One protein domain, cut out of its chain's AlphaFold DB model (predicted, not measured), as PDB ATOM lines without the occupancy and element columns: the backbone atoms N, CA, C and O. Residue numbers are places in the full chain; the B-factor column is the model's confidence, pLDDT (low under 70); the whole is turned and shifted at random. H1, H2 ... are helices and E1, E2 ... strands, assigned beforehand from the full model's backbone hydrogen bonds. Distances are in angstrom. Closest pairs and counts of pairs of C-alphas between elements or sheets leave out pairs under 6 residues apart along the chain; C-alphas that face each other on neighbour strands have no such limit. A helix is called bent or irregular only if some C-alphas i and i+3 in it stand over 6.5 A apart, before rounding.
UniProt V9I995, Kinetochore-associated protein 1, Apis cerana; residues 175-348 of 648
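Overview. This is residues 175 to 348 of the 648 residues of the protein "Kinetochore-associated protein 1" of Apis cerana (UniProt V9I995). A two-stranded hairpin, E1 and E2, extends from one end of a bundle of four helices, H3, H4, H5 and H6, which runs up and down, each helix against the one before it. H8, H9 and H10, with their loops, lie in a looser group at the same end as the hairpin; H2 is at the opposite end, H1 is beside H3, and H7 folds back along H6. The printed part has 174 residues with ten named helices and two named strands, in the order H1, H2, H3, E1, E2, H4, H5, H6, H7, H8, H9, H10; the sheet's order is E1 - E2, antiparallel. The class is mostly helix. The whole is compact, with a radius of gyration of the C-alphas of 17.8 A, yet elongated in outline, spanning 57 by 34 by 33 A.

Along the chain. E1, residues 219 to 224, starts at C-alpha 219 (30.477, -6.313, -9.972) and is 15.8 A long; E2, residues 227 to 232, is 16.3 A long. H4, residues 234 to 249, is the longest helix by residues, 22.4 A from its first to its last C-alpha. H3 covers residues 200 to 214 over 20.8 A, H5 residues 254 to 267 over 20.2 A and H6 residues 273 to 282 over 14.4 A. H5 is irregular, but only just: C-alphas 263 and 266 are 6.6 A apart. H7 covers residues 288 to 299 over 16.6 A, H2 residues 186 to 196 over 15.4 A and H8 residues 308 to 317 over 14.3 A. H1, residues 175 to 178, begins at C-alpha 175 (52.701, -2.413, -28.162). H9 covers residues 326 to 329. H10, residues 340 to 347, is irregular, with C-alphas 343 and 346 at 7.2 A, and ends at C-alpha 347 (31.065, -25.198, 2.326).

Arrangement. E1 and E2 form an antiparallel hairpin at 150 degrees between their directions; N 220 and O 231 are within hydrogen-bond range at 2.9 A, as are N 229 and O 222 at 2.9 A. In the bundle, H3 is the hub, touching H1, H2, H4 and H5. H3 and H4 touch at a shallow tilt of 14 degrees, opposite ways, H3 with residues 204 to 208 alone and H4 with residues 244 to 248 alone; their closest C-alphas are those of Leu 208 and Cys 244, 6.5 A. H3 and H5 touch at a shallow tilt of 27 degrees, the same way, closest at the C-alphas of Leu 205 and Leu 257, 7.3 A. H4 and H6 touch at a shallow tilt of 29 degrees, the same way, closest at the C-alphas of Asn 241 and Ile 278, 6.2 A. H5 and H6 are close but not clearly touching, with the C-alphas of Val 261 and Leu 279 closest at 6.6 A. H6 and H7 form a helical hairpin at a shallow tilt of 33 degrees, only just short of steep; their closest C-alphas are those of Tyr 273 and Leu 294, 5.9 A. H2 touches H3 at a steep tilt of 51 degrees, opposite ways, closest at the C-alphas of Cys 193 and Ile 200, 5.8 A. H1 only just touches H3, with 3 pairs of C-alphas within 8 A, the closest being those of Gln 176 and Thr 210, 7.1 A. H8 and H10 are close but not clearly touching, their closest C-alphas being those of Ile 309 and Leu 343, 7.7 A. H9 touches no helix, and is apart from E1, but only just, at 8.2 A. In H2, H3, H4, H6, H7 and H8 every O i to N i+4 pair is within hydrogen-bond range; H5 has 8 of 10 and H10 2 of 4, while H1 and H9 are too short for such a pair.

Size, cuts and confidence. The two C-alphas farthest apart are those of Asp 195 and Asn 225, 59.6 A. The printed part has no cut, and no link is long. The mean pLDDT of the printed part is 90.7, and residues 224 to 227 of this predicted model are under 70.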
ATOM      1  N   LEU A 175      53.829  -1.612 -27.675       89.62
ATOM      2  CA  LEU A 175      52.701  -2.413 -28.162       89.62
ATOM      3  C   LEU A 175      51.828  -2.932 -27.016       89.62
ATOM      4  O   LEU A 175      50.616  -2.734 -27.048       89.62
ATOM      5  N   GLN A 176      52.426  -3.533 -25.983       88.38
ATOM      6  CA  GLN A 176      51.690  -4.035 -24.813       88.38
ATOM      7  C   GLN A 176      50.900  -2.932 -24.099       88.38
ATOM      8  O   GLN A 176      49.777  -3.163 -23.654       88.38
ATOM      9  N   ARG A 177      51.442  -1.712 -24.028       88.25
ATOM     10  CA  ARG A 177      50.723  -0.562 -23.464       88.25
ATOM     11  C   ARG A 177      49.512  -0.191 -24.317       88.25
ATOM     12  O   ARG A 177      48.432   0.038 -23.776       88.25
ATOM     13  N   ILE A 178      49.665  -0.179 -25.640       90.44
ATOM     14  CA  ILE A 178      48.581   0.143 -26.580       90.44
ATOM     15  C   ILE A 178      47.485  -0.936 -26.569       90.44
ATOM     16  O   ILE A 178      46.311  -0.610 -26.707       90.44
ATOM     17  N   MET A 179      47.826  -2.203 -26.319       90.25
ATOM     18  CA  MET A 179      46.860  -3.310 -26.217       90.25
ATOM     19  C   MET A 179      45.777  -3.105 -25.139       90.25
ATOM     20  O   MET A 179      44.734  -3.749 -25.191       90.25
ATOM     21  N   SER A 180      45.993  -2.212 -24.170       81.62
ATOM     22  CA  SER A 180      45.003  -1.888 -23.132       81.62
ATOM     23  C   SER A 180      43.845  -0.991 -23.601       81.62
ATOM     24  O   SER A 180      42.861  -0.849 -22.878       81.62
ATOM     25  N   TYR A 181      43.933  -0.397 -24.795       85.19
ATOM     26  CA  TYR A 181      42.887   0.476 -25.329       85.19
ATOM     27  C   TYR A 181      41.713  -0.320 -25.933       85.19
ATOM     28  O   TYR A 181      41.848  -1.474 -26.357       85.19
ATOM     29  N   ASP A 182      40.535   0.310 -25.983       75.00
ATOM     30  CA  ASP A 182      39.279  -0.354 -26.367       75.00
ATOM     31  C   ASP A 182      38.904  -0.252 -27.860       75.00
ATOM     32  O   ASP A 182      37.793  -0.572 -28.266       75.00
ATOM     33  N   GLU A 183      39.838   0.181 -28.705       83.50
ATOM     34  CA  GLU A 183      39.646   0.255 -30.159       83.50
ATOM     35  C   GLU A 183      40.017  -1.075 -30.849       83.50
ATOM     36  O   GLU A 183      40.696  -1.924 -30.265       83.50
ATOM     37  N   ASP A 184      39.603  -1.258 -32.110       84.06
ATOM     38  CA  ASP A 184      40.108  -2.355 -32.943       84.06
ATOM     39  C   ASP A 184      41.543  -2.050 -33.399       84.06
ATOM     40  O   ASP A 184      41.789  -1.240 -34.295       84.06
ATOM     41  N   LEU A 185      42.501  -2.689 -32.730       90.12
ATOM     42  CA  LEU A 185      43.931  -2.479 -32.937       90.12
ATOM     43  C   LEU A 185      44.544  -3.472 -33.932       90.12
ATOM     44  O   LEU A 185      45.730  -3.361 -34.232       90.12
ATOM     45  N   ILE A 186      43.774  -4.426 -34.468       90.81
ATOM     46  CA  ILE A 186      44.311  -5.466 -35.358       90.81
ATOM     47  C   ILE A 186      44.954  -4.861 -36.619       90.81
ATOM     48  O   ILE A 186      46.107  -5.209 -36.895       90.81
ATOM     49  N   PRO A 187      44.318  -3.913 -37.345       92.38
ATOM     50  CA  PRO A 187      44.952  -3.280 -38.505       92.38
ATOM     51  C   PRO A 187      46.232  -2.520 -38.127       92.38
ATOM     52  O   PRO A 187      47.242  -2.595 -38.825       92.38
ATOM     53  N   LEU A 188      46.217  -1.838 -36.975       92.81
ATOM     54  CA  LEU A 188      47.380  -1.119 -36.455       92.81
ATOM     55  C   LEU A 188      48.546  -2.078 -36.180       92.81
ATOM     56  O   LEU A 188      49.682  -1.781 -36.544       92.81
ATOM     57  N   PHE A 189      48.275  -3.229 -35.564       93.19
ATOM     58  CA  PHE A 189      49.291  -4.233 -35.259       93.19
ATOM     59  C   PHE A 189      49.820  -4.933 -36.506       93.19
ATOM     60  O   PHE A 189      51.017  -5.202 -36.557       93.19
ATOM     61  N   GLN A 190      48.989  -5.175 -37.523       93.44
ATOM     62  CA  GLN A 190      49.444  -5.714 -38.808       93.44
ATOM     63  C   GLN A 190      50.462  -4.785 -39.475       93.44
ATOM     64  O   GLN A 190      51.552  -5.230 -39.831       93.44
ATOM     65  N   GLU A 191      50.142  -3.492 -39.577       94.31
ATOM     66  CA  GLU A 191      51.068  -2.500 -40.127       94.31
ATOM     67  C   GLU A 191      52.346  -2.389 -39.278       94.31
ATOM     68  O   GLU A 191      53.450  -2.377 -39.819       94.31
ATOM     69  N   PHE A 192      52.218  -2.355 -37.946       93.62
ATOM     70  CA  PHE A 192      53.369  -2.205 -37.048       93.62
ATOM     71  C   PHE A 192      54.315  -3.404 -37.124       93.62
ATOM     72  O   PHE A 192      55.534  -3.243 -37.188       93.62
ATOM     73  N   CYS A 193      53.761  -4.618 -37.124       93.69
ATOM     74  CA  CYS A 193      54.553  -5.836 -37.217       93.69
ATOM     75  C   CYS A 193      55.252  -5.936 -38.574       93.69
ATOM     76  O   CYS A 193      56.422  -6.308 -38.616       93.69
ATOM     77  N   PHE A 194      54.585  -5.532 -39.658       93.06
ATOM     78  CA  PHE A 194      55.186  -5.485 -40.988       93.06
ATOM     79  C   PHE A 194      56.369  -4.507 -41.062       93.06
ATOM     80  O   PHE A 194      57.454  -4.887 -41.499       93.06
ATOM     81  N   ASP A 195      56.192  -3.272 -40.587       92.12
ATOM     82  CA  ASP A 195      57.215  -2.223 -40.680       92.12
ATOM     83  C   ASP A 195      58.454  -2.492 -39.811       92.12
ATOM     84  O   ASP A 195      59.569  -2.122 -40.186       92.12
ATOM     85  N   PHE A 196      58.273  -3.135 -38.652       90.44
ATOM     86  CA  PHE A 196      59.363  -3.441 -37.717       90.44
ATOM     87  C   PHE A 196      59.839  -4.899 -37.756       90.44
ATOM     88  O   PHE A 196      60.764  -5.249 -37.022       90.44
ATOM     89  N   GLY A 197      59.253  -5.741 -38.612       89.69
ATOM     90  CA  GLY A 197      59.634  -7.147 -38.768       89.69
ATOM     91  C   GLY A 197      59.291  -8.031 -37.564       89.69
ATOM     92  O   GLY A 197      60.032  -8.969 -37.273       89.69
ATOM     93  N   PHE A 198      58.208  -7.731 -36.844       93.06
ATOM     94  CA  PHE A 198      57.689  -8.603 -35.785       93.06
ATOM     95  C   PHE A 198      56.768  -9.683 -36.361       93.06
ATOM     96  O   PHE A 198      56.093  -9.464 -37.366       93.06
ATOM     97  N   ASP A 199      56.695 -10.835 -35.693       92.94
ATOM     98  CA  ASP A 199      55.693 -11.846 -36.022       92.94
ATOM     99  C   ASP A 199      54.306 -11.391 -35.540       92.94
ATOM    100  O   ASP A 199      54.071 -11.142 -34.352       92.94
ATOM    101  N   ILE A 200      53.376 -11.280 -36.490       92.94
ATOM    102  CA  ILE A 200      51.987 -10.921 -36.219       92.94
ATOM    103  C   ILE A 200      51.271 -11.993 -35.390       92.94
ATOM    104  O   ILE A 200      50.456 -11.636 -34.547       92.94
ATOM    105  N   GLN A 201      51.573 -13.284 -35.569       94.25
ATOM    106  CA  GLN A 201      50.922 -14.358 -34.809       94.25
ATOM    107  C   GLN A 201      51.299 -14.266 -33.323       94.25
ATOM    108  O   GLN A 201      50.415 -14.258 -32.464       94.25
ATOM    109  N   ASP A 202      52.584 -14.060 -33.023       92.38
ATOM    110  CA  ASP A 202      53.067 -13.796 -31.661       92.38
ATOM    111  C   ASP A 202      52.447 -12.527 -31.060       92.38
ATOM    112  O   ASP A 202      52.112 -12.490 -29.872       92.38
ATOM    113  N   CYS A 203      52.286 -11.473 -31.866       93.19
ATOM    114  CA  CYS A 203      51.661 -10.225 -31.434       93.19
ATOM    115  C   CYS A 203      50.179 -10.419 -31.072       93.19
ATOM    116  O   CYS A 203      49.732  -9.924 -30.038       93.19
ATOM    117  N   LEU A 204      49.426 -11.187 -31.869       94.25
ATOM    118  CA  LEU A 204      48.014 -11.491 -31.609       94.25
ATOM    119  C   LEU A 204      47.834 -12.367 -30.357       94.25
ATOM    120  O   LEU A 204      46.933 -12.106 -29.559       94.25
ATOM    121  N   LEU A 205      48.709 -13.354 -30.133       94.25
ATOM    122  CA  LEU A 205      48.704 -14.158 -28.900       94.25
ATOM    123  C   LEU A 205      49.022 -13.300 -27.665       94.25
ATOM    124  O   LEU A 205      48.363 -13.415 -26.629       94.25
ATOM    125  N   LEU A 206      49.991 -12.389 -27.783       92.50
ATOM    126  CA  LEU A 206      50.303 -11.422 -26.731       92.50
ATOM    127  C   LEU A 206      49.142 -10.446 -26.478       92.50
ATOM    128  O   LEU A 206      48.898 -10.060 -25.330       92.50
ATOM    129  N   TYR A 207      48.400 -10.081 -27.525       93.19
ATOM    130  CA  TYR A 207      47.224  -9.230 -27.407       93.19
ATOM    131  C   TYR A 207      46.099  -9.925 -26.637       93.19
ATOM    132  O   TYR A 207      45.592  -9.363 -25.664       93.19
ATOM    133  N   LEU A 208      45.780 -11.177 -26.991       93.62
ATOM    134  CA  LEU A 208      44.836 -12.007 -26.235       93.62
ATOM    135  C   LEU A 208      45.251 -12.133 -24.768       93.62
ATOM    136  O   LEU A 208      44.427 -11.948 -23.872       93.62
ATOM    137  N   GLN A 209      46.535 -12.395 -24.510       93.00
ATOM    138  CA  GLN A 209      47.063 -12.494 -23.151       93.00
ATOM    139  C   GLN A 209      46.870 -11.199 -22.364       93.00
ATOM    140  O   GLN A 209      46.469 -11.250 -21.202       93.00
ATOM    141  N   THR A 210      47.153 -10.054 -22.982       91.31
ATOM    142  CA  THR A 210      46.999  -8.751 -22.330       91.31
ATOM    143  C   THR A 210      45.540  -8.497 -21.974       91.31
ATOM    144  O   THR A 210      45.265  -8.181 -20.823       91.31
ATOM    145  N   ILE A 211      44.608  -8.715 -22.907       91.75
ATOM    146  CA  ILE A 211      43.168  -8.521 -22.674       91.75
ATOM    147  C   ILE A 211      42.663  -9.408 -21.533       91.75
ATOM    148  O   ILE A 211      41.955  -8.940 -20.648       91.75
ATOM    149  N   ILE A 212      43.035 -10.689 -21.538       92.31
ATOM    150  CA  ILE A 212      42.551 -11.651 -20.544       92.31
ATOM    151  C   ILE A 212      43.100 -11.346 -19.149       92.31
ATOM    152  O   ILE A 212      42.369 -11.446 -18.165       92.31
ATOM    153  N   LYS A 213      44.378 -10.961 -19.046       89.19
ATOM    154  CA  LYS A 213      45.013 -10.656 -17.756       89.19
ATOM    155  C   LYS A 213      44.543  -9.341 -17.146       89.19
ATOM    156  O   LYS A 213      44.521  -9.226 -15.925       89.19
ATOM    157  N   THR A 214      44.206  -8.348 -17.967       88.25
ATOM    158  CA  THR A 214      43.751  -7.037 -17.480       88.25
ATOM    159  C   THR A 214      42.240  -6.961 -17.291       88.25
ATOM    160  O   THR A 214      41.757  -5.998 -16.693       88.25
ATOM    161  N   TRP A 215      41.489  -7.963 -17.758       90.38
ATOM    162  CA  TRP A 215      40.043  -7.987 -17.597       90.38
ATOM    163  C   TRP A 215      39.641  -8.073 -16.123       90.38
ATOM    164  O   TRP A 215      40.015  -8.995 -15.393       90.38
ATOM    165  N   ASN A 216      38.818  -7.113 -15.712       88.12
ATOM    166  CA  ASN A 216      38.211  -7.063 -14.396       88.12
ATOM    167  C   ASN A 216      36.713  -6.752 -14.560       88.12
ATOM    168  O   ASN A 216      36.380  -5.670 -15.054       88.12
ATOM    169  N   PRO A 217      35.812  -7.679 -14.200       88.19
ATOM    170  CA  PRO A 217      34.379  -7.497 -14.405       88.19
ATOM    171  C   PRO A 217      33.809  -6.390 -13.517       88.19
ATOM    172  O   PRO A 217      34.205  -6.247 -12.357       88.19
ATOM    173  N   LYS A 218      32.799  -5.657 -14.007       87.81
ATOM    174  CA  LYS A 218      31.982  -4.811 -13.129       87.81
ATOM    175  C   LYS A 218      31.061  -5.690 -12.288       87.81
ATOM    176  O   LYS A 218      30.277  -6.484 -12.810       87.81
ATOM    177  N   LEU A 219      31.183  -5.527 -10.976       87.56
ATOM    178  CA  LEU A 219      30.477  -6.313  -9.972       87.56
ATOM    179  C   LEU A 219      29.288  -5.522  -9.424       87.56
ATOM    180  O   LEU A 219      29.468  -4.454  -8.840       87.56
ATOM    181  N   ASN A 220      28.088  -6.077  -9.566       85.56
ATOM    182  CA  ASN A 220      26.856  -5.524  -9.017       85.56
ATOM    183  C   ASN A 220      26.380  -6.402  -7.861       85.56
ATOM    184  O   ASN A 220      26.223  -7.610  -8.018       85.56
ATOM    185  N   ILE A 221      26.128  -5.800  -6.700       84.00
ATOM    186  CA  ILE A 221      25.591  -6.516  -5.538       84.00
ATOM    187  C   ILE A 221      24.114  -6.169  -5.430       84.00
ATOM    188  O   ILE A 221      23.759  -5.038  -5.093       84.00
ATOM    189  N   SER A 222      23.255  -7.138  -5.723       80.06
ATOM    190  CA  SER A 222      21.822  -7.015  -5.487       80.06
ATOM    191  C   SER A 222      21.507  -7.505  -4.070       80.06
ATOM    192  O   SER A 222      22.226  -8.324  -3.495       80.06
ATOM    193  N   ASN A 223      20.452  -6.968  -3.460       77.75
ATOM    194  CA  ASN A 223      19.939  -7.464  -2.186       77.75
ATOM    195  C   ASN A 223      18.462  -7.790  -2.375       77.75
ATOM    196  O   ASN A 223      17.623  -6.889  -2.362       77.75
ATOM    197  N   TYR A 224      18.156  -9.067  -2.585       63.91
ATOM    198  CA  TYR A 224      16.786  -9.536  -2.744       63.91
ATOM    199  C   TYR A 224      16.395 -10.346  -1.509       63.91
ATOM    200  O   TYR A 224      17.059 -11.313  -1.138       63.91
ATOM    201  N   ASN A 225      15.326  -9.935  -0.822       58.75
ATOM    202  CA  ASN A 225      14.823 -10.607   0.384       58.75
ATOM    203  C   ASN A 225      15.878 -10.812   1.496       58.75
ATOM    204  O   ASN A 225      15.872 -11.829   2.189       58.75
ATOM    205  N   GLY A 226      16.807  -9.861   1.664       65.94
ATOM    206  CA  GLY A 226      17.865  -9.932   2.679       65.94
ATOM    207  C   GLY A 226      19.017 -10.886   2.339       65.94
ATOM    208  O   GLY A 226      19.932 -11.035   3.151       65.94
ATOM    209  N   LYS A 227      18.998 -11.518   1.157       67.19
ATOM    210  CA  LYS A 227      20.136 -12.240   0.590       67.19
ATOM    211  C   LYS A 227      20.837 -11.334  -0.409       67.19
ATOM    212  O   LYS A 227      20.249 -10.883  -1.390       67.19
ATOM    213  N   LYS A 228      22.104 -11.060  -0.124       76.88
ATOM    214  CA  LYS A 228      22.996 -10.394  -1.063       76.88
ATOM    215  C   LYS A 228      23.416 -11.406  -2.132       76.88
ATOM    216  O   LYS A 228      23.766 -12.529  -1.777       76.88
ATOM    217  N   GLU A 229      23.386 -11.009  -3.395       78.94
ATOM    218  CA  GLU A 229      23.852 -11.818  -4.524       78.94
ATOM    219  C   GLU A 229      24.800 -10.985  -5.389       78.94
ATOM    220  O   GLU A 229      24.600  -9.784  -5.589       78.94
ATOM    221  N   LEU A 230      25.867 -11.625  -5.868       84.44
ATOM    222  CA  LEU A 230      26.848 -11.008  -6.751       84.44
ATOM    223  C   LEU A 230      26.465 -11.295  -8.204       84.44
ATOM    224  O   LEU A 230      26.460 -12.450  -8.624       84.44
ATOM    225  N   HIS A 231      26.236 -10.243  -8.980       83.88
ATOM    226  CA  HIS A 231      26.032 -10.323 -10.420       83.88
ATOM    227  C   HIS A 231      27.222  -9.715 -11.159       83.88
ATOM    228  O   HIS A 231      27.654  -8.597 -10.864       83.88
ATOM    229  N   ILE A 232      27.728 -10.449 -12.147       87.12
ATOM    230  CA  ILE A 232      28.666  -9.922 -13.138       87.12
ATOM    231  C   ILE A 232      27.857  -9.373 -14.307       87.12
ATOM    232  O   ILE A 232      26.897 -10.006 -14.742       87.12
ATOM    233  N   ASN A 233      28.237  -8.200 -14.808       87.31
ATOM    234  CA  ASN A 233      27.596  -7.618 -15.979       87.31
ATOM    235  C   ASN A 233      27.790  -8.505 -17.226       87.31
ATOM    236  O   ASN A 233      28.913  -8.672 -17.704       87.31
ATOM    237  N   GLU A 234      26.694  -9.034 -17.775       88.38
ATOM    238  CA  GLU A 234      26.710  -9.868 -18.984       88.38
ATOM    239  C   GLU A 234      27.239  -9.116 -20.209       88.38
ATOM    240  O   GLU A 234      27.905  -9.714 -21.054       88.38
ATOM    241  N   ASP A 235      27.020  -7.801 -20.290       89.19
ATOM    242  CA  ASP A 235      27.532  -6.993 -21.397       89.19
ATOM    243  C   ASP A 235      29.063  -6.965 -21.416       89.19
ATOM    244  O   ASP A 235      29.662  -7.097 -22.485       89.19
ATOM    245  N   ASP A 236      29.706  -6.871 -20.245       90.06
ATOM    246  CA  ASP A 236      31.170  -6.877 -20.132       90.06
ATOM    247  C   ASP A 236      31.744  -8.235 -20.589       90.06
ATOM    248  O   ASP A 236      32.785  -8.290 -21.251       90.06
ATOM    249  N   ILE A 237      31.051  -9.340 -20.277       91.88
ATOM    250  CA  ILE A 237      31.427 -10.698 -20.705       91.88
ATOM    251  C   ILE A 237      31.259 -10.838 -22.222       91.88
ATOM    252  O   ILE A 237      32.157 -11.323 -22.912       91.88
ATOM    253  N   ASN A 238      30.126 -10.387 -22.760       92.31
ATOM    254  CA  ASN A 238      29.827 -10.459 -24.187       92.31
ATOM    255  C   ASN A 238      30.798  -9.612 -25.020       92.31
ATOM    256  O   ASN A 238      31.212 -10.037 -26.101       92.31
ATOM    257  N   GLN A 239      31.182  -8.431 -24.530       91.44
ATOM    258  CA  GLN A 239      32.198  -7.586 -25.161       91.44
ATOM    259  C   GLN A 239      33.569  -8.264 -25.168       91.44
ATOM    260  O   GLN A 239      34.196  -8.341 -26.227       91.44
ATOM    261  N   LEU A 240      34.001  -8.820 -24.029       93.06
ATOM    262  CA  LEU A 240      35.244  -9.587 -23.940       93.06
ATOM    263  C   LEU A 240      35.239 -10.760 -24.929       93.06
ATOM    264  O   LEU A 240      36.172 -10.906 -25.717       93.06
ATOM    265  N   ASN A 241      34.170 -11.559 -24.933       94.31
ATOM    266  CA  ASN A 241      34.045 -12.726 -25.799       94.31
ATOM    267  C   ASN A 241      34.106 -12.340 -27.287       94.31
ATOM    268  O   ASN A 241      34.834 -12.954 -28.066       94.31
ATOM    269  N   LYS A 242      33.396 -11.278 -27.690       92.62
ATOM    270  CA  LYS A 242      33.471 -10.745 -29.060       92.62
ATOM    271  C   LYS A 242      34.895 -10.326 -29.416       92.62
ATOM    272  O   LYS A 242      35.385 -10.719 -30.468       92.62
ATOM    273  N   LYS A 243      35.581  -9.587 -28.538       91.88
ATOM    274  CA  LYS A 243      36.959  -9.120 -28.766       91.88
ATOM    275  C   LYS A 243      37.936 -10.291 -28.910       91.88
ATOM    276  O   LYS A 243      38.710 -10.325 -29.863       91.88
ATOM    277  N   CYS A 244      37.852 -11.285 -28.025       94.19
ATOM    278  CA  CYS A 244      38.663 -12.500 -28.090       94.19
ATOM    279  C   CYS A 244      38.432 -13.288 -29.387       94.19
ATOM    280  O   CYS A 244      39.404 -13.653 -30.048       94.19
ATOM    281  N   ASN A 245      37.174 -13.503 -29.785       93.44
ATOM    282  CA  ASN A 245      36.851 -14.195 -31.037       93.44
ATOM    283  C   ASN A 245      37.346 -13.428 -32.266       93.44
ATOM    284  O   ASN A 245      37.922 -14.032 -33.170       93.44
ATOM    285  N   SER A 246      37.184 -12.101 -32.281       92.50
ATOM    286  CA  SER A 246      37.687 -11.255 -33.364       92.50
ATOM    287  C   SER A 246      39.195 -11.403 -33.539       92.50
ATOM    288  O   SER A 246      39.654 -11.558 -34.662       92.50
ATOM    289  N   ILE A 247      39.972 -11.421 -32.452       92.75
ATOM    290  CA  ILE A 247      41.431 -11.600 -32.518       92.75
ATOM    291  C   ILE A 247      41.790 -13.027 -32.952       92.75
ATOM    292  O   ILE A 247      42.631 -13.217 -33.832       92.75
ATOM    293  N   ALA A 248      41.125 -14.035 -32.380       92.88
ATOM    294  CA  ALA A 248      41.366 -15.443 -32.693       92.88
ATOM    295  C   ALA A 248      41.052 -15.811 -34.155       92.88
ATOM    296  O   ALA A 248      41.650 -16.750 -34.691       92.88
ATOM    297  N   ALA A 249      40.167 -15.064 -34.821       92.88
ATOM    298  CA  ALA A 249      39.883 -15.222 -36.245       92.88
ATOM    299  C   ALA A 249      41.106 -14.924 -37.137       92.88
ATOM    300  O   ALA A 249      41.259 -15.560 -38.178       92.88
ATOM    301  N   TYR A 250      42.003 -14.023 -36.715       92.94
ATOM    302  CA  TYR A 250      43.241 -13.695 -37.441       92.94
ATOM    303  C   TYR A 250      44.428 -14.604 -37.081       92.94
ATOM    304  O   TYR A 250      45.487 -14.521 -37.711       92.94
ATOM    305  N   ILE A 251      44.266 -15.480 -36.084       93.56
ATOM    306  CA  ILE A 251      45.281 -16.469 -35.718       93.56
ATOM    307  C   ILE A 251      45.112 -17.701 -36.609       93.56
ATOM    308  O   ILE A 251      44.115 -18.430 -36.517       93.56
ATOM    309  N   VAL A 252      46.105 -17.922 -37.471       91.75
ATOM    310  CA  VAL A 252      46.126 -19.012 -38.457       91.75
ATOM    311  C   VAL A 252      46.566 -20.316 -37.798       91.75
ATOM    312  O   VAL A 252      45.965 -21.364 -38.033       91.75
ATOM    313  N   ASP A 253      47.579 -20.255 -36.929       91.38
ATOM    314  CA  ASP A 253      48.097 -21.430 -36.234       91.38
ATOM    315  C   ASP A 253      47.213 -21.802 -35.031       91.38
ATOM    316  O   ASP A 253      47.372 -21.321 -33.904       91.38
ATOM    317  N   LYS A 254      46.254 -22.700 -35.278       91.81
ATOM    318  CA  LYS A 254      45.358 -23.227 -34.240       91.81
ATOM    319  C   LYS A 254      46.076 -24.118 -33.222       91.81
ATOM    320  O   LYS A 254      45.605 -24.235 -32.091       91.81
ATOM    321  N   VAL A 255      47.209 -24.724 -33.583       92.12
ATOM    322  CA  VAL A 255      48.002 -25.545 -32.655       92.12
ATOM    323  C   VAL A 255      48.727 -24.640 -31.664       92.12
ATOM    324  O   VAL A 255      48.653 -24.880 -30.458       92.12
ATOM    325  N   ALA A 256      49.345 -23.560 -32.147       91.75
ATOM    326  CA  ALA A 256      49.940 -22.534 -31.295       91.75
ATOM    327  C   ALA A 256      48.898 -21.907 -30.359       91.75
ATOM    328  O   ALA A 256      49.156 -21.800 -29.159       91.75
ATOM    329  N   LEU A 257      47.698 -21.589 -30.864       94.25
ATOM    330  CA  LEU A 257      46.594 -21.093 -30.036       94.25
ATOM    331  C   LEU A 257      46.239 -22.080 -28.914       94.25
ATOM    332  O   LEU A 257      46.149 -21.682 -27.756       94.25
ATOM    333  N   LYS A 258      46.097 -23.375 -29.220       94.12
ATOM    334  CA  LYS A 258      45.773 -24.403 -28.217       94.12
ATOM    335  C   LYS A 258      46.864 -24.564 -27.152       94.12
ATOM    336  O   LYS A 258      46.560 -24.675 -25.960       94.12
ATOM    337  N   ASN A 259      48.131 -24.548 -27.564       93.62
ATOM    338  CA  ASN A 259      49.269 -24.605 -26.645       93.62
ATOM    339  C   ASN A 259      49.321 -23.359 -25.750       93.62
ATOM    340  O   ASN A 259      49.512 -23.473 -24.538       93.62
ATOM    341  N   TRP A 260      49.077 -22.183 -26.329       94.75
ATOM    342  CA  TRP A 260      48.998 -20.925 -25.597       94.75
ATOM    343  C   TRP A 260      47.848 -20.922 -24.582       94.75
ATOM    344  O   TRP A 260      48.070 -20.560 -23.427       94.75
ATOM    345  N   VAL A 261      46.654 -21.405 -24.957       94.00
ATOM    346  CA  VAL A 261      45.525 -21.543 -24.024       94.00
ATOM    347  C   VAL A 261      45.911 -22.449 -22.852       94.00
ATOM    348  O   VAL A 261      45.729 -22.091 -21.692       94.00
ATOM    349  N   THR A 262      46.541 -23.588 -23.124       90.88
ATOM    350  CA  THR A 262      46.979 -24.508 -22.062       90.88
ATOM    351  C   THR A 262      47.981 -23.849 -21.100       90.88
ATOM    352  O   THR A 262      47.920 -24.067 -19.890       90.88
ATOM    353  N   MET A 263      48.879 -23.005 -21.618       92.62
ATOM    354  CA  MET A 263      49.849 -22.251 -20.821       92.62
ATOM    355  C   MET A 263      49.195 -21.138 -19.987       92.62
ATOM    356  O   MET A 263      49.582 -20.925 -18.836       92.62
ATOM    357  N   ILE A 264      48.227 -20.406 -20.548       92.69
ATOM    358  CA  ILE A 264      47.632 -19.238 -19.884       92.69
ATOM    359  C   ILE A 264      46.656 -19.626 -18.768       92.69
ATOM    360  O   ILE A 264      46.478 -18.851 -17.833       92.69
ATOM    361  N   PHE A 265      46.080 -20.835 -18.810       90.06
ATOM    362  CA  PHE A 265      45.137 -21.339 -17.800       90.06
ATOM    363  C   PHE A 265      45.642 -21.190 -16.356       90.06
ATOM    364  O   PHE A 265      44.863 -20.852 -15.470       90.06
ATOM    365  N   SER A 266      46.940 -21.395 -16.103       88.69
ATOM    366  CA  SER A 266      47.525 -21.262 -14.758       88.69
ATOM    367  C   SER A 266      47.888 -19.828 -14.365       88.69
ATOM    368  O   SER A 266      48.443 -19.622 -13.293       88.69
ATOM    369  N   GLN A 267      47.646 -18.850 -15.236       91.00
ATOM    370  CA  GLN A 267      47.997 -17.439 -15.037       91.00
ATOM    371  C   GLN A 267      46.759 -16.538 -14.926       91.00
ATOM    372  O   GLN A 267      46.885 -15.314 -14.892       91.00
ATOM    373  N   ILE A 268      45.566 -17.132 -14.912       93.06
ATOM    374  CA  ILE A 268      44.288 -16.427 -14.858       93.06
ATOM    375  C   ILE A 268      43.783 -16.417 -13.423       93.06
ATOM    376  O   ILE A 268      43.962 -17.377 -12.676       93.06
ATOM    377  N   ASN A 269      43.112 -15.328 -13.053       93.12
ATOM    378  CA  ASN A 269      42.390 -15.251 -11.795       93.12
ATOM    379  C   ASN A 269      41.363 -16.398 -11.707       93.12
ATOM    380  O   ASN A 269      40.374 -16.420 -12.437       93.12
ATOM    381  N   PHE A 270      41.583 -17.330 -10.782       94.88
ATOM    382  CA  PHE A 270      40.785 -18.548 -10.627       94.88
ATOM    383  C   PHE A 270      39.334 -18.316 -10.160       94.88
ATOM    384  O   PHE A 270      38.575 -19.277 -10.044       94.88
ATOM    385  N   TYR A 271      38.912 -17.069  -9.928       95.00
ATOM    386  CA  TYR A 271      37.508 -16.698  -9.702       95.00
ATOM    387  C   TYR A 271      36.781 -16.206 -10.970       95.00
ATOM    388  O   TYR A 271      35.557 -16.033 -10.959       95.00
ATOM    389  N   HIS A 272      37.511 -15.950 -12.062       94.75
ATOM    390  CA  HIS A 272      36.978 -15.438 -13.329       94.75
ATOM    391  C   HIS A 272      36.586 -16.592 -14.267       94.75
ATOM    392  O   HIS A 272      37.200 -16.798 -15.314       94.75
ATOM    393  N   TYR A 273      35.568 -17.368 -13.883       95.19
ATOM    394  CA  TYR A 273      35.107 -18.557 -14.618       95.19
ATOM    395  C   TYR A 273      34.775 -18.272 -16.087       95.19
ATOM    396  O   TYR A 273      34.995 -19.110 -16.956       95.19
ATOM    397  N   GLU A 274      34.284 -17.066 -16.356       94.88
ATOM    398  CA  GLU A 274      33.910 -16.575 -17.677       94.88
ATOM    399  C   GLU A 274      35.094 -16.618 -18.649       94.88
ATOM    400  O   GLU A 274      34.937 -17.048 -19.789       94.88
ATOM    401  N   ILE A 275      36.294 -16.250 -18.185       95.56
ATOM    402  CA  ILE A 275      37.514 -16.321 -18.995       95.56
ATOM    403  C   ILE A 275      37.812 -17.773 -19.373       95.56
ATOM    404  O   ILE A 275      38.132 -18.046 -20.528       95.56
ATOM    405  N   PHE A 276      37.710 -18.707 -18.424       95.56
ATOM    406  CA  PHE A 276      37.974 -20.119 -18.703       95.56
ATOM    407  C   PHE A 276      37.000 -20.670 -19.745       95.56
ATOM    408  O   PHE A 276      37.432 -21.352 -20.668       95.56
ATOM    409  N   ILE A 277      35.713 -20.323 -19.648       95.38
ATOM    410  CA  ILE A 277      34.697 -20.728 -20.629       95.38
ATOM    411  C   ILE A 277      35.017 -20.146 -22.012       95.38
ATOM    412  O   ILE A 277      35.070 -20.903 -22.978       95.38
ATOM    413  N   ILE A 278      35.320 -18.843 -22.107       95.88
ATOM    414  CA  ILE A 278      35.713 -18.195 -23.372       95.88
ATOM    415  C   ILE A 278      36.934 -18.895 -23.974       95.88
ATOM    416  O   ILE A 278      36.947 -19.218 -25.157       95.88
ATOM    417  N   LEU A 279      37.961 -19.171 -23.168       95.38
ATOM    418  CA  LEU A 279      39.164 -19.851 -23.634       95.38
ATOM    419  C   LEU A 279      38.890 -21.272 -24.125       95.38
ATOM    420  O   LEU A 279      39.461 -21.667 -25.138       95.38
ATOM    421  N   MET A 280      38.027 -22.023 -23.436       94.44
ATOM    422  CA  MET A 280      37.581 -23.342 -23.888       94.44
ATOM    423  C   MET A 280      36.832 -23.249 -25.221       94.44
ATOM    424  O   MET A 280      37.052 -24.088 -26.090       94.44
ATOM    425  N   ASP A 281      35.991 -22.229 -25.404       94.56
ATOM    426  CA  ASP A 281      35.250 -22.006 -26.648       94.56
ATOM    427  C   ASP A 281      36.189 -21.648 -27.814       94.56
ATOM    428  O   ASP A 281      36.033 -22.190 -28.906       94.56
ATOM    429  N   LEU A 282      37.228 -20.832 -27.577       94.06
ATOM    430  CA  LEU A 282      38.220 -20.452 -28.598       94.06
ATOM    431  C   LEU A 282      38.979 -21.645 -29.201       94.06
ATOM    432  O   LEU A 282      39.422 -21.570 -30.347       94.06
ATOM    433  N   ILE A 283      39.179 -22.713 -28.425       93.62
ATOM    434  CA  ILE A 283      39.891 -23.927 -28.864       93.62
ATOM    435  C   ILE A 283      38.956 -25.116 -29.102       93.62
ATOM    436  O   ILE A 283      39.444 -26.228 -29.313       93.62
ATOM    437  N   GLU A 284      37.640 -24.893 -29.037       90.81
ATOM    438  CA  GLU A 284      36.605 -25.926 -29.141       90.81
ATOM    439  C   GLU A 284      36.846 -27.114 -28.182       90.81
ATOM    440  O   GLU A 284      36.732 -28.288 -28.556       90.81
ATOM    441  N   ASP A 285      37.216 -26.823 -26.927       90.69
ATOM    442  CA  ASP A 285      37.496 -27.855 -25.926       90.69
ATOM    443  C   ASP A 285      36.227 -28.650 -25.578       90.69
ATOM    444  O   ASP A 285      35.201 -28.111 -25.151       90.69
ATOM    445  N   LYS A 286      36.330 -29.974 -25.726       89.06
ATOM    446  CA  LYS A 286      35.257 -30.948 -25.490       89.06
ATOM    447  C   LYS A 286      35.228 -31.464 -24.050       89.06
ATOM    448  O   LYS A 286      34.503 -32.415 -23.762       89.06
ATOM    449  N   ASN A 287      36.010 -30.883 -23.141       90.19
ATOM    450  CA  ASN A 287      36.033 -31.274 -21.736       90.19
ATOM    451  C   ASN A 287      34.747 -30.855 -20.995       90.19
ATOM    452  O   ASN A 287      34.670 -29.811 -20.346       90.19
ATOM    453  N   ILE A 288      33.724 -31.705 -21.099       89.75
ATOM    454  CA  ILE A 288      32.405 -31.498 -20.486       89.75
ATOM    455  C   ILE A 288      32.504 -31.437 -18.953       89.75
ATOM    456  O   ILE A 288      31.796 -30.645 -18.337       89.75
ATOM    457  N   GLU A 289      33.397 -32.219 -18.331       90.56
ATOM    458  CA  GLU A 289      33.573 -32.219 -16.869       90.56
ATOM    459  C   GLU A 289      34.004 -30.834 -16.362       90.56
ATOM    460  O   GLU A 289      33.390 -30.290 -15.443       90.56
ATOM    461  N   HIS A 290      35.012 -30.224 -16.999       90.88
ATOM    462  CA  HIS A 290      35.508 -28.896 -16.614       90.88
ATOM    463  C   HIS A 290      34.462 -27.810 -16.859       90.88
ATOM    464  O   HIS A 290      34.259 -26.948 -16.003       90.88
ATOM    465  N   ARG A 291      33.755 -27.882 -17.993       94.06
ATOM    466  CA  ARG A 291      32.687 -26.933 -18.318       94.06
ATOM    467  C   ARG A 291      31.554 -26.996 -17.298       94.06
ATOM    468  O   ARG A 291      31.158 -25.963 -16.769       94.06
ATOM    469  N   ASN A 292      31.078 -28.195 -16.967       94.31
ATOM    470  CA  ASN A 292      30.022 -28.364 -15.973       94.31
ATOM    471  C   ASN A 292      30.467 -27.889 -14.583       94.31
ATOM    472  O   ASN A 292      29.665 -27.299 -13.862       94.31
ATOM    473  N   TYR A 293      31.740 -28.095 -14.219       94.81
ATOM    474  CA  TYR A 293      32.279 -27.567 -12.968       94.81
ATOM    475  C   TYR A 293      32.275 -26.034 -12.942       94.81
ATOM    476  O   TYR A 293      31.765 -25.449 -11.989       94.81
ATOM    477  N   LEU A 294      32.751 -25.374 -14.002       95.81
ATOM    478  CA  LEU A 294      32.713 -23.912 -14.117       95.81
ATOM    479  C   LEU A 294      31.277 -23.370 -14.063       95.81
ATOM    480  O   LEU A 294      31.012 -22.433 -13.312       95.81
ATOM    481  N   CYS A 295      30.333 -23.987 -14.779       94.50
ATOM    482  CA  CYS A 295      28.923 -23.588 -14.744       94.50
ATOM    483  C   CYS A 295      28.289 -23.785 -13.360       94.50
ATOM    484  O   CYS A 295      27.474 -22.973 -12.925       94.50
ATOM    485  N   PHE A 296      28.660 -24.840 -12.635       95.44
ATOM    486  CA  PHE A 296      28.239 -25.003 -11.248       95.44
ATOM    487  C   PHE A 296      28.813 -23.906 -10.355       95.44
ATOM    488  O   PHE A 296      28.063 -23.300  -9.595       95.44
ATOM    489  N   LEU A 297      30.106 -23.597 -10.483       95.06
ATOM    490  CA  LEU A 297      30.751 -22.529  -9.722       95.06
ATOM    491  C   LEU A 297      30.134 -21.151 -10.009       95.06
ATOM    492  O   LEU A 297      29.968 -20.365  -9.083       95.06
ATOM    493  N   GLN A 298      29.727 -20.871 -11.252       92.88
ATOM    494  CA  GLN A 298      28.995 -19.646 -11.606       92.88
ATOM    495  C   GLN A 298      27.672 -19.501 -10.839       92.88
ATOM    496  O   GLN A 298      27.297 -18.387 -10.482       92.88
ATOM    497  N   ASN A 299      26.985 -20.616 -10.572       91.25
ATOM    498  CA  ASN A 299      25.682 -20.653  -9.901       91.25
ATOM    499  C   ASN A 299      25.773 -20.916  -8.386       91.25
ATOM    500  O   ASN A 299      24.776 -20.815  -7.662       91.25
ATOM    501  N   TYR A 300      26.952 -21.293  -7.888       92.69
ATOM    502  CA  TYR A 300      27.179 -21.581  -6.481       92.69
ATOM    503  C   TYR A 300      27.641 -20.323  -5.743       92.69
ATOM    504  O   TYR A 300      28.708 -19.776  -6.011       92.69
ATOM    505  N   ILE A 301      26.850 -19.902  -4.755       90.69
ATOM    506  CA  ILE A 301      27.213 -18.809  -3.851       90.69
ATOM    507  C   ILE A 301      27.900 -19.397  -2.625       90.69
ATOM    508  O   ILE A 301      27.350 -20.270  -1.946       90.69
ATOM    509  N   ARG A 302      29.087 -18.870  -2.346       91.62
ATOM    510  CA  ARG A 302      29.915 -19.212  -1.196       91.62
ATOM    511  C   ARG A 302      29.173 -19.039   0.135       91.62
ATOM    512  O   ARG A 302      28.417 -18.090   0.333       91.62
ATOM    513  N   THR A 303      29.417 -19.960   1.063       89.69
ATOM    514  CA  THR A 303      28.858 -19.937   2.425       89.69
ATOM    515  C   THR A 303      29.925 -19.958   3.516       89.69
ATOM    516  O   THR A 303      29.679 -19.438   4.606       89.69
ATOM    517  N   GLY A 304      31.094 -20.539   3.240       87.19
ATOM    518  CA  GLY A 304      32.244 -20.559   4.133       87.19
ATOM    519  C   GLY A 304      33.243 -19.433   3.835       87.19
ATOM    520  O   GLY A 304      33.176 -18.786   2.789       87.19
ATOM    521  N   PRO A 305      34.187 -19.167   4.753       90.88
ATOM    522  CA  PRO A 305      35.283 -18.248   4.479       90.88
ATOM    523  C   PRO A 305      36.264 -18.847   3.451       90.88
ATOM    524  O   PRO A 305      36.385 -20.075   3.374       90.88
ATOM    525  N   PRO A 306      37.014 -18.010   2.711       94.25
ATOM    526  CA  PRO A 306      38.129 -18.478   1.895       94.25
ATOM    527  C   PRO A 306      39.146 -19.292   2.702       94.25
ATOM    528  O   PRO A 306      39.466 -18.970   3.848       94.25
ATOM    529  N   THR A 307      39.646 -20.365   2.099       94.31
ATOM    530  CA  THR A 307      40.605 -21.290   2.709       94.31
ATOM    531  C   THR A 307      42.032 -20.759   2.625       94.31
ATOM    532  O   THR A 307      42.358 -19.973   1.742       94.31
ATOM    533  N   GLN A 308      42.930 -21.227   3.500       93.69
ATOM    534  CA  GLN A 308      44.344 -20.828   3.448       93.69
ATOM    535  C   GLN A 308      44.997 -21.155   2.095       93.69
ATOM    536  O   GLN A 308      45.785 -20.367   1.589       93.69
ATOM    537  N   ILE A 309      44.603 -22.269   1.473       94.31
ATOM    538  CA  ILE A 309      45.111 -22.683   0.159       94.31
ATOM    539  C   ILE A 309      44.795 -21.630  -0.906       94.31
ATOM    540  O   ILE A 309      45.623 -21.355  -1.763       94.31
ATOM    541  N   GLU A 310      43.621 -21.000  -0.839       94.81
ATOM    542  CA  GLU A 310      43.271 -19.914  -1.760       94.81
ATOM    543  C   GLU A 310      44.172 -18.702  -1.593       94.81
ATOM    544  O   GLU A 310      44.562 -18.101  -2.592       94.81
ATOM    545  N   TYR A 311      44.497 -18.340  -0.350       93.81
ATOM    546  CA  TYR A 311      45.450 -17.268  -0.088       93.81
ATOM    547  C   TYR A 311      46.815 -17.622  -0.672       93.81
ATOM    548  O   TYR A 311      47.368 -16.819  -1.415       93.81
ATOM    549  N   ASP A 312      47.322 -18.824  -0.401       93.31
ATOM    550  CA  ASP A 312      48.646 -19.261  -0.851       93.31
ATOM    551  C   ASP A 312      48.750 -19.276  -2.392       93.31
ATOM    552  O   ASP A 312      49.693 -18.717  -2.960       93.31
ATOM    553  N   GLU A 313      47.745 -19.822  -3.085       93.94
ATOM    554  CA  GLU A 313      47.685 -19.831  -4.554       93.94
ATOM    555  C   GLU A 313      47.519 -18.421  -5.140       93.94
ATOM    556  O   GLU A 313      48.103 -18.098  -6.176       93.94
ATOM    557  N   TRP A 314      46.760 -17.544  -4.475       93.94
ATOM    558  CA  TRP A 314      46.622 -16.153  -4.905       93.94
ATOM    559  C   TRP A 314      47.933 -15.374  -4.780       93.94
ATOM    560  O   TRP A 314      48.288 -14.638  -5.700       93.94
ATOM    561  N   MET A 315      48.667 -15.560  -3.676       92.31
ATOM    562  CA  MET A 315      49.989 -14.958  -3.473       92.31
ATOM    563  C   MET A 315      50.983 -15.426  -4.542       92.31
ATOM    564  O   MET A 315      51.801 -14.636  -5.010       92.31
ATOM    565  N   HIS A 316      50.907 -16.702  -4.939       91.25
ATOM    566  CA  HIS A 316      51.740 -17.246  -6.007       91.25
ATOM    567  C   HIS A 316      51.398 -16.636  -7.373       91.25
ATOM    568  O   HIS A 316      52.295 -16.264  -8.129       91.25
ATOM    569  N   LEU A 317      50.103 -16.501  -7.675       90.88
ATOM    570  CA  LEU A 317      49.624 -15.952  -8.941       90.88
ATOM    571  C   LEU A 317      49.872 -14.440  -9.072       90.88
ATOM    572  O   LEU A 317      50.197 -13.967 -10.161       90.88
ATOM    573  N   ASN A 318      49.730 -13.683  -7.979       89.19
ATOM    574  CA  ASN A 318      49.851 -12.224  -7.957       89.19
ATOM    575  C   ASN A 318      50.841 -11.753  -6.874       89.19
ATOM    576  O   ASN A 318      50.421 -11.220  -5.837       89.19
ATOM    577  N   PRO A 319      52.160 -11.898  -7.114       85.00
ATOM    578  CA  PRO A 319      53.181 -11.453  -6.173       85.00
ATOM    579  C   PRO A 319      53.054  -9.948  -5.904       85.00
ATOM    580  O   PRO A 319      53.145  -9.136  -6.823       85.00
ATOM    581  N   GLY A 320      52.837  -9.567  -4.642       81.94
ATOM    582  CA  GLY A 320      52.709  -8.167  -4.211       81.94
ATOM    583  C   GLY A 320      51.330  -7.778  -3.677       81.94
ATOM    584  O   GLY A 320      51.210  -6.759  -3.001       81.94
ATOM    585  N   TYR A 321      50.306  -8.602  -3.901       84.06
ATOM    586  CA  TYR A 321      49.040  -8.488  -3.178       84.06
ATOM    587  C   TYR A 321      49.146  -9.236  -1.853       84.06
ATOM    588  O   TYR A 321      49.830 -10.244  -1.784       84.06
ATOM    589  N   THR A 322      48.479  -8.754  -0.802       81.31
ATOM    590  CA  THR A 322      48.424  -9.425   0.514       81.31
ATOM    591  C   THR A 322      47.024  -9.929   0.862       81.31
ATOM    592  O   THR A 322      46.855 -10.706   1.799       81.31
ATOM    593  N   SER A 323      46.016  -9.519   0.092       90.38
ATOM    594  CA  SER A 323      44.620  -9.910   0.253       90.38
ATOM    595  C   SER A 323      44.080 -10.573  -1.010       90.38
ATOM    596  O   SER A 323      44.539 -10.312  -2.125       90.38
ATOM    597  N   LEU A 324      43.076 -11.429  -0.815       92.56
ATOM    598  CA  LEU A 324      42.280 -11.998  -1.896       92.56
ATOM    599  C   LEU A 324      41.482 -10.906  -2.627       92.56
ATOM    600  O   LEU A 324      41.176  -9.863  -2.039       92.56
ATOM    601  N   PRO A 325      41.117 -11.138  -3.900       92.12
ATOM    602  CA  PRO A 325      40.266 -10.214  -4.629       92.12
ATOM    603  C   PRO A 325      38.865 -10.198  -4.009       92.12
ATOM    604  O   PRO A 325      38.390 -11.207  -3.496       92.12
ATOM    605  N   PHE A 326      38.169  -9.065  -4.113       89.94
ATOM    606  CA  PHE A 326      36.840  -8.865  -3.517       89.94
ATOM    607  C   PHE A 326      35.814  -9.953  -3.895       89.94
ATOM    608  O   PHE A 326      34.996 -10.370  -3.079       89.94
ATOM    609  N   ILE A 327      35.896 -10.475  -5.122       92.44
ATOM    610  CA  ILE A 327      35.018 -11.540  -5.621       92.44
ATOM    611  C   ILE A 327      35.129 -12.860  -4.830       92.44
ATOM    612  O   ILE A 327      34.189 -13.657  -4.834       92.44
ATOM    613  N   ALA A 328      36.238 -13.079  -4.112       93.25
ATOM    614  CA  ALA A 328      36.480 -14.283  -3.320       93.25
ATOM    615  C   ALA A 328      35.474 -14.465  -2.174       93.25
ATOM    616  O   ALA A 328      35.246 -15.587  -1.738       93.25
ATOM    617  N   GLU A 329      34.825 -13.403  -1.693       91.19
ATOM    618  CA  GLU A 329      33.773 -13.526  -0.670       91.19
ATOM    619  C   GLU A 329      32.536 -14.285  -1.185       91.19
ATOM    620  O   GLU A 329      31.805 -14.886  -0.403       91.19
ATOM    621  N   TRP A 330      32.321 -14.278  -2.502       92.00
ATOM    622  CA  TRP A 330      31.103 -14.769  -3.151       92.00
ATOM    623  C   TRP A 330      31.317 -16.051  -3.948       92.00
ATOM    624  O   TRP A 330      30.390 -16.846  -4.098       92.00
ATOM    625  N   ARG A 331      32.531 -16.240  -4.470       94.19
ATOM    626  CA  ARG A 331      32.889 -17.296  -5.419       94.19
ATOM    627  C   ARG A 331      33.945 -18.230  -4.846       94.19
ATOM    628  O   ARG A 331      34.829 -17.793  -4.119       94.19
ATOM    629  N   LEU A 332      33.868 -19.507  -5.217       95.75
ATOM    630  CA  LEU A 332      34.888 -20.514  -4.912       95.75
ATOM    631  C   LEU A 332      36.022 -20.505  -5.953       95.75
ATOM    632  O   LEU A 332      35.825 -20.100  -7.093       95.75
ATOM    633  N   PRO A 333      37.227 -20.959  -5.628       95.69
ATOM    634  CA  PRO A 333      38.322 -20.959  -6.586       95.69
ATOM    635  C   PRO A 333      38.197 -22.127  -7.586       95.69
ATOM    636  O   PRO A 333      37.931 -23.269  -7.204       95.69
ATOM    637  N   PHE A 334      38.450 -21.883  -8.872       95.44
ATOM    638  CA  PHE A 334      38.633 -22.953  -9.856       95.44
ATOM    639  C   PHE A 334      40.098 -23.416  -9.874       95.44
ATOM    640  O   PHE A 334      40.931 -22.889 -10.609       95.44
ATOM    641  N   LEU A 335      40.419 -24.408  -9.037       93.38
ATOM    642  CA  LEU A 335      41.775 -24.951  -8.871       93.38
ATOM    643  C   LEU A 335      41.797 -26.471  -9.125       93.38
ATOM    644  O   LEU A 335      41.888 -27.252  -8.179       93.38
ATOM    645  N   PRO A 336      41.730 -26.928 -10.391       87.69
ATOM    646  CA  PRO A 336      41.579 -28.353 -10.723       87.69
ATOM    647  C   PRO A 336      42.779 -29.231 -10.324       87.69
ATOM    648  O   PRO A 336      42.651 -30.449 -10.257       87.69
ATOM    649  N   LYS A 337      43.949 -28.632 -10.059       88.94
ATOM    650  CA  LYS A 337      45.152 -29.346  -9.595       88.94
ATOM    651  C   LYS A 337      45.161 -29.599  -8.083       88.94
ATOM    652  O   LYS A 337      45.983 -30.378  -7.607       88.94
ATOM    653  N   ILE A 338      44.285 -28.932  -7.332       91.12
ATOM    654  CA  ILE A 338      44.198 -29.042  -5.876       91.12
ATOM    655  C   ILE A 338      43.107 -30.044  -5.507       91.12
ATOM    656  O   ILE A 338      42.064 -30.137  -6.150       91.12
ATOM    657  N   GLU A 339      43.350 -30.795  -4.435       91.69
ATOM    658  CA  GLU A 339      42.362 -31.714  -3.882       91.69
ATOM    659  C   GLU A 339      41.097 -30.961  -3.440       91.69
ATOM    660  O   GLU A 339      41.116 -30.178  -2.485       91.69
ATOM    661  N   LEU A 340      39.982 -31.245  -4.116       92.50
ATOM    662  CA  LEU A 340      38.728 -30.508  -3.972       92.50
ATOM    663  C   LEU A 340      38.186 -30.506  -2.534       92.50
ATOM    664  O   LEU A 340      37.664 -29.490  -2.077       92.50
ATOM    665  N   TRP A 341      38.369 -31.595  -1.781       93.44
ATOM    666  CA  TRP A 341      37.936 -31.692  -0.382       93.44
ATOM    667  C   TRP A 341      38.516 -30.593   0.507       93.44
ATOM    668  O   TRP A 341      37.826 -30.112   1.409       93.44
ATOM    669  N   LYS A 342      39.745 -30.138   0.236       92.75
ATOM    670  CA  LYS A 342      40.379 -29.064   1.013       92.75
ATOM    671  C   LYS A 342      39.717 -27.703   0.791       92.75
ATOM    672  O   LYS A 342      39.807 -26.849   1.666       92.75
ATOM    673  N   LEU A 343      39.043 -27.529  -0.346       93.12
ATOM    674  CA  LEU A 343      38.344 -26.302  -0.723       93.12
ATOM    675  C   LEU A 343      36.878 -26.336  -0.276       93.12
ATOM    676  O   LEU A 343      36.368 -25.345   0.234       93.12
ATOM    677  N   ILE A 344      36.202 -27.482  -0.432       94.19
ATOM    678  CA  ILE A 344      34.747 -27.568  -0.231       94.19
ATOM    679  C   ILE A 344      34.339 -27.939   1.195       94.19
ATOM    680  O   ILE A 344      33.198 -27.706   1.562       94.19
ATOM    681  N   THR A 345      35.220 -28.502   2.031       92.69
ATOM    682  CA  THR A 345      34.837 -28.922   3.400       92.69
ATOM    683  C   THR A 345      34.147 -27.814   4.219       92.69
ATOM    684  O   THR A 345      33.129 -28.116   4.843       92.69
ATOM    685  N   PRO A 346      34.608 -26.543   4.207       92.00
ATOM    686  CA  PRO A 346      33.923 -25.441   4.898       92.00
ATOM    687  C   PRO A 346      32.549 -25.083   4.312       92.00
ATOM    688  O   PRO A 346      31.736 -24.453   4.984       92.00
ATOM    689  N   GLU A 347      32.293 -25.478   3.067       93.12
ATOM    690  CA  GLU A 347      31.065 -25.198   2.326       93.12
ATOM    691  C   GLU A 347      29.967 -26.235   2.574       93.12
ATOM    692  O   GLU A 347      28.799 -25.977   2.284       93.12
ATOM    693  N   LEU A 348      30.314 -27.414   3.101       93.94
ATOM    694  CA  LEU A 348      29.381 -28.518   3.310       93.94
ATOM    695  C   LEU A 348      28.606 -28.344   4.621       93.94
ATOM    696  O   LEU A 348      29.154 -28.466   5.715       93.94
TER     697      LEU A 348